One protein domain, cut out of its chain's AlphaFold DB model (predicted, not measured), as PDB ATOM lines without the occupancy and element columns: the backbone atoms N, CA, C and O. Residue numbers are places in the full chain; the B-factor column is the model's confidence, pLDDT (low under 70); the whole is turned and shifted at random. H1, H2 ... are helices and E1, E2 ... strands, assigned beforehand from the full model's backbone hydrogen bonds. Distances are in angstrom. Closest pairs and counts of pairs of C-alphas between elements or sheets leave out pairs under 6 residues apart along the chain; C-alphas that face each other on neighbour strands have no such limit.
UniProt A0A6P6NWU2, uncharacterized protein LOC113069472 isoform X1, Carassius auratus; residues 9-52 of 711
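Overview. This is residues 9 to 52 of the 711 residues of the protein "uncharacterized protein LOC113069472 isoform X1" of Carassius auratus (UniProt A0A6P6NWU2). Two antiparallel strand hairpins, a longer one of E3 and E4 and a shorter one of E1 and E2, sit together, with E1 toward the longer hairpin and E2 farther out. The turns of both hairpins point toward one end of the domain, and a short helix, H1, with the link after it lies toward the other end, near E3. The printed part has 44 residues, with one named helix and four named strands in the order H1, E1, E2, E3, E4 along the chain; the strands make two sheets of two, E1 - E2 and E3 - E4, and the class is mixed, helices and strands. The whole is compact, with a radius of gyration of the C-alphas of 10.1 A, and its outline is elongated, spanning 27 by 18 by 17 A.

Arrangement. E3, residues 38 to 43, and E4, residues 46 to 51, form an antiparallel hairpin, their directions at 146 degrees. N 41 and O 48 are within hydrogen-bond range at 2.9 A, and N 48 and O 41 at 2.8 A. E1, residues 24 to 27, comes closest to E3 at the C-alphas of Ser 25 and Cys 40, 6.9 A apart. Its closest C-alphas to E4 are those of Ile 27 and Cys 47, 6.3 A apart. E2, residues 30 to 33, forms an antiparallel hairpin with E1 at 140 degrees, with N 25 and O 32 at 2.9 A and N 27 and O 30 at 2.8 A, both within hydrogen-bond range. E2 is apart from E3 and from E4. H1, residues 9 to 17, comes closest to E3 at the C-alphas of Ile 12 and Cys 39, 7.1 A apart; it is apart from E2 and E4. In H1, 4 of 5 O i to N i+4 pairs are within hydrogen-bond range.

Along the chain. E3, Val 38 to Glu 43, is 15.1 A long from first to last C-alpha, and E4, Arg 46 to Asn 51, is 16.3 A. C-alpha 51 stands at (459.938, 313.461, 362.174). H1, Glu 9 to Lys 17, is 13.4 A long and begins with C-alpha 9 at (471.670, 318.867, 370.334). E1, Glu 24 to Ile 27, is 9.2 A long, and E2, Phe 30 to Pro 33, is 9.9 A, with C-alpha 30 at (477.893, 304.835, 362.817).

Size, cuts and confidence. The two C-alphas farthest apart are those of Leu 20 and Asn 44, at 29.5 A. The printed part, residues 9 to 52, has no cut. The links E1 to E2, E2 to E3 and E3 to E4 are tight, the link H1 to E1 is short, and no link is long. The mean pLDDT of the printed part is 84.9, and no printed residue is under 70.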
ATOM      1  N   GLU A   9     472.262 317.615 369.845       83.38
ATOM      2  CA  GLU A   9     471.670 318.867 370.334       83.38
ATOM      3  C   GLU A   9     472.154 320.080 369.531       83.38
ATOM      4  O   GLU A   9     471.345 320.915 369.118       83.38
ATOM      5  N   CYS A  10     473.460 320.149 369.251       85.31
ATOM      6  CA  CYS A  10     474.045 321.193 368.413       85.31
ATOM      7  C   CYS A  10     473.497 321.143 366.983       85.31
ATOM      8  O   CYS A  10     473.212 322.196 366.414       85.31
ATOM      9  N   ASP A  11     473.281 319.948 366.431       85.44
ATOM     10  CA  ASP A  11     472.631 319.738 365.135       85.44
ATOM     11  C   ASP A  11     471.209 320.311 365.135       85.44
ATOM     12  O   ASP A  11     470.865 321.112 364.269       85.44
ATOM     13  N   ILE A  12     470.392 320.007 366.151       85.38
ATOM     14  CA  ILE A  12     469.033 320.559 366.260       85.38
ATOM     15  C   ILE A  12     469.053 322.094 366.308       85.38
ATOM     16  O   ILE A  12     468.202 322.736 365.683       85.38
ATOM     17  N   ILE A  13     469.995 322.691 367.042       87.00
ATOM     18  CA  ILE A  13     470.124 324.151 367.165       87.00
ATOM     19  C   ILE A  13     470.592 324.772 365.843       87.00
ATOM     20  O   ILE A  13     469.994 325.748 365.384       87.00
ATOM     21  N   CYS A  14     471.622 324.203 365.217       86.25
ATOM     22  CA  CYS A  14     472.169 324.672 363.947       86.25
ATOM     23  C   CYS A  14     471.132 324.562 362.823       86.25
ATOM     24  O   CYS A  14     470.872 325.530 362.109       86.25
ATOM     25  N   HIS A  15     470.435 323.428 362.742       88.19
ATOM     26  CA  HIS A  15     469.433 323.138 361.715       88.19
ATOM     27  C   HIS A  15     468.210 324.056 361.751       88.19
ATOM     28  O   HIS A  15     467.518 324.210 360.748       88.19
ATOM     29  N   LYS A  16     467.922 324.695 362.892       84.56
ATOM     30  CA  LYS A  16     466.899 325.754 362.951       84.56
ATOM     31  C   LYS A  16     467.304 326.993 362.151       84.56
ATOM     32  O   LYS A  16     466.431 327.684 361.643       84.56
ATOM     33  N   LYS A  17     468.605 327.276 362.060       84.75
ATOM     34  CA  LYS A  17     469.156 328.437 361.346       84.75
ATOM     35  C   LYS A  17     469.555 328.092 359.913       84.75
ATOM     36  O   LYS A  17     469.345 328.896 359.015       84.75
ATOM     37  N   LEU A  18     470.104 326.899 359.697       88.38
ATOM     38  CA  LEU A  18     470.656 326.459 358.416       88.38
ATOM     39  C   LEU A  18     469.858 325.283 357.843       88.38
ATOM     40  O   LEU A  18     470.364 324.180 357.732       88.38
ATOM     41  N   VAL A  19     468.603 325.484 357.444       90.12
ATOM     42  CA  VAL A  19     467.711 324.370 357.038       90.12
ATOM     43  C   VAL A  19     468.265 323.499 355.891       90.12
ATOM     44  O   VAL A  19     467.910 322.326 355.778       90.12
ATOM     45  N   LEU A  20     469.125 324.058 355.035       91.00
ATOM     46  CA  LEU A  20     469.635 323.388 353.835       91.00
ATOM     47  C   LEU A  20     471.011 322.721 354.011       91.00
ATOM     48  O   LEU A  20     471.479 322.081 353.065       91.00
ATOM     49  N   HIS A  21     471.657 322.848 355.178       87.19
ATOM     50  CA  HIS A  21     472.955 322.202 355.407       87.19
ATOM     51  C   HIS A  21     472.833 320.672 355.410       87.19
ATOM     52  O   HIS A  21     471.768 320.108 355.691       87.19
ATOM     53  N   ASN A  22     473.921 319.993 355.048       86.75
ATOM     54  CA  ASN A  22     473.964 318.536 355.059       86.75
ATOM     55  C   ASN A  22     474.222 318.057 356.487       86.75
ATOM     56  O   ASN A  22     475.046 318.624 357.194       86.75
ATOM     57  N   ARG A  23     473.492 317.025 356.912       87.19
ATOM     58  CA  ARG A  23     473.467 316.583 358.307       87.19
ATOM     59  C   ARG A  23     473.820 315.118 358.404       87.19
ATOM     60  O   ARG A  23     473.289 314.302 357.650       87.19
ATOM     61  N   GLU A  24     474.638 314.788 359.391       86.44
ATOM     62  CA  GLU A  24     474.940 313.420 359.786       86.44
ATOM     63  C   GLU A  24     474.717 313.265 361.289       86.44
ATOM     64  O   GLU A  24     474.971 314.179 362.070       86.44
ATOM     65  N   SER A  25     474.239 312.098 361.709       84.56
ATOM     66  CA  SER A  25     474.098 311.762 363.125       84.56
ATOM     67  C   SER A  25     474.656 310.374 363.388       84.56
ATOM     68  O   SER A  25     474.533 309.475 362.557       84.56
ATOM     69  N   CYS A  26     475.244 310.186 364.570       80.94
ATOM     70  CA  CYS A  26     475.692 308.875 365.023       80.94
ATOM     71  C   CYS A  26     474.479 308.032 365.447       80.94
ATOM     72  O   CYS A  26     473.817 308.332 366.443       80.94
ATOM     73  N   ILE A  27     474.176 306.995 364.669       79.31
ATOM     74  CA  ILE A  27     473.080 306.045 364.883       79.31
ATOM     75  C   ILE A  27     473.706 304.655 364.993       79.31
ATOM     76  O   ILE A  27     474.399 304.206 364.080       79.31
ATOM     77  N   ASP A  28     473.482 303.987 366.124       80.06
ATOM     78  CA  ASP A  28     474.046 302.662 366.427       80.06
ATOM     79  C   ASP A  28     475.583 302.591 366.273       80.06
ATOM     80  O   ASP A  28     476.130 301.578 365.847       80.06
ATOM     81  N   GLY A  29     476.291 303.680 366.599       79.12
ATOM     82  CA  GLY A  29     477.757 303.758 366.523       79.12
ATOM     83  C   GLY A  29     478.324 304.152 365.154       79.12
ATOM     84  O   GLY A  29     479.539 304.255 365.022       79.12
ATOM     85  N   PHE A  30     477.474 304.415 364.157       82.75
ATOM     86  CA  PHE A  30     477.893 304.835 362.817       82.75
ATOM     87  C   PHE A  30     477.293 306.188 362.453       82.75
ATOM     88  O   PHE A  30     476.102 306.419 362.664       82.75
ATOM     89  N   TYR A  31     478.093 307.067 361.854       83.19
ATOM     90  CA  TYR A  31     477.567 308.286 361.248       83.19
ATOM     91  C   TYR A  31     476.740 307.930 360.019       83.19
ATOM     92  O   TYR A  31     477.186 307.193 359.138       83.19
ATOM     93  N   ARG A  32     475.499 308.415 359.999       87.31
ATOM     94  CA  ARG A  32     474.575 308.250 358.882       87.31
ATOM     95  C   ARG A  32     473.991 309.606 358.507       87.31
ATOM     96  O   ARG A  32     473.652 310.375 359.414       87.31
ATOM     97  N   PRO A  33     473.826 309.889 357.207       89.81
ATOM     98  CA  PRO A  33     473.170 311.105 356.771       89.81
ATOM     99  C   PRO A  33     471.693 311.088 357.177       89.81
ATOM    100  O   PRO A  33     471.039 310.042 357.129       89.81
ATOM    101  N   ILE A  34     471.166 312.244 357.580       89.31
ATOM    102  CA  ILE A  34     469.761 312.397 357.977       89.31
ATOM    103  C   ILE A  34     469.078 313.523 357.188       89.31
ATOM    104  O   ILE A  34     469.661 314.595 357.005       89.31
ATOM    105  N   PRO A  35     467.824 313.331 356.737       90.69
ATOM    106  CA  PRO A  35     467.122 314.349 355.972       90.69
ATOM    107  C   PRO A  35     466.703 315.538 356.860       90.69
ATOM    108  O   PRO A  35     466.568 315.401 358.081       90.69
ATOM    109  N   PRO A  36     466.410 316.712 356.268       88.94
ATOM    110  CA  PRO A  36     465.959 317.901 356.994       88.94
ATOM    111  C   PRO A  36     464.736 317.652 357.881       88.94
ATOM    112  O   PRO A  36     464.610 318.252 358.950       88.94
ATOM    113  N   THR A  37     463.856 316.750 357.457       87.94
ATOM    114  CA  THR A  37     462.595 316.398 358.116       87.94
ATOM    115  C   THR A  37     462.749 315.373 359.236       87.94
ATOM    116  O   THR A  37     461.748 314.960 359.811       87.94
ATOM    117  N   VAL A  38     463.978 314.982 359.595       88.44
ATOM    118  CA  VAL A  38     464.251 314.032 360.684       88.44
ATOM    119  C   VAL A  38     465.288 314.596 361.661       88.44
ATOM    120  O   VAL A  38     466.253 315.257 361.265       88.44
ATOM    121  N   CYS A  39     465.110 314.337 362.954       87.38
ATOM    122  CA  CYS A  39     466.124 314.537 363.990       87.38
ATOM    123  C   CYS A  39     466.367 313.238 364.775       87.38
ATOM    124  O   CYS A  39     465.445 312.442 364.960       87.38
ATOM    125  N   CYS A  40     467.610 313.018 365.222       84.56
ATOM    126  CA  CYS A  40     467.913 311.986 366.219       84.56
ATOM    127  C   CYS A  40     467.775 312.609 367.610       84.56
ATOM    128  O   CYS A  40     468.313 313.684 367.877       84.56
ATOM    129  N   VAL A  41     467.050 311.925 368.488       83.94
ATOM    130  CA  VAL A  41     466.896 312.290 369.897       83.94
ATOM    131  C   VAL A  41     467.347 311.105 370.738       83.94
ATOM    132  O   VAL A  41     467.094 309.955 370.383       83.94
ATOM    133  N   LYS A  42     468.034 311.361 371.852       80.06
ATOM    134  CA  LYS A  42     468.438 310.305 372.781       80.06
ATOM    135  C   LYS A  42     467.354 310.121 373.840       80.06
ATOM    136  O   LYS A  42     467.190 310.967 374.712       80.06
ATOM    137  N   GLU A  43     466.635 309.007 373.777       78.75
ATOM    138  CA  GLU A  43     465.607 308.634 374.753       78.75
ATOM    139  C   GLU A  43     466.044 307.354 375.470       78.75
ATOM    140  O   GLU A  43     466.353 306.346 374.834       78.75
ATOM    141  N   ASN A  44     466.123 307.392 376.805       77.56
ATOM    142  CA  ASN A  44     466.532 306.255 377.647       77.56
ATOM    143  C   ASN A  44     467.874 305.610 377.234       77.56
ATOM    144  O   ASN A  44     468.054 304.399 377.329       77.56
ATOM    145  N   GLY A  45     468.820 306.415 376.739       72.69
ATOM    146  CA  GLY A  45     470.138 305.943 376.301       72.69
ATOM    147  C   GLY A  45     470.215 305.452 374.849       72.69
ATOM    148  O   GLY A  45     471.327 305.232 374.370       72.69
ATOM    149  N   ARG A  46     469.090 305.355 374.123       75.56
ATOM    150  CA  ARG A  46     469.013 304.908 372.718       75.56
ATOM    151  C   ARG A  46     468.700 306.084 371.778       75.56
ATOM    152  O   ARG A  46     467.905 306.947 372.134       75.56
ATOM    153  N   CYS A  47     469.309 306.133 370.586       79.06
ATOM    154  CA  CYS A  47     468.922 307.113 369.553       79.06
ATOM    155  C   CYS A  47     467.591 306.682 368.919       79.06
ATOM    156  O   CYS A  47     467.469 305.555 368.433       79.06
ATOM    157  N   THR A  48     466.612 307.582 368.913       83.56
ATOM    158  CA  THR A  48     465.340 307.449 368.199       83.56
ATOM    159  C   THR A  48     465.256 308.515 367.109       83.56
ATOM    160  O   THR A  48     465.639 309.667 367.309       83.56
ATOM    161  N   LEU A  49     464.777 308.125 365.924       86.56
ATOM    162  CA  LEU A  49     464.535 309.049 364.816       86.56
ATOM    163  C   LEU A  49     463.118 309.601 364.920       86.56
ATOM    164  O   LEU A  49     462.154 308.835 364.975       86.56
ATOM    165  N   LYS A  50     462.988 310.927 364.930       87.75
ATOM    166  CA  LYS A  50     461.698 311.619 364.970       87.75
ATOM    167  C   LYS A  50     461.529 312.513 363.757       87.75
ATOM    168  O   LYS A  50     462.458 313.208 363.349       87.75
ATOM    169  N   ASN A  51     460.315 312.519 363.216       88.50
ATOM    170  CA  ASN A  51     459.938 313.461 362.174       88.50
ATOM    171  C   ASN A  51     459.841 314.870 362.762       88.50
ATOM    172  O   ASN A  51     459.366 315.071 363.879       88.50
ATOM    173  N   GLN A  52     460.257 315.849 361.977       88.62
ATOM    174  CA  GLN A  52     460.171 317.260 362.299       88.62
ATOM    175  C   GLN A  52     459.777 318.051 361.060       88.62
ATOM    176  O   GLN A  52     460.134 317.711 359.932       88.62
TER     177      GLN A  52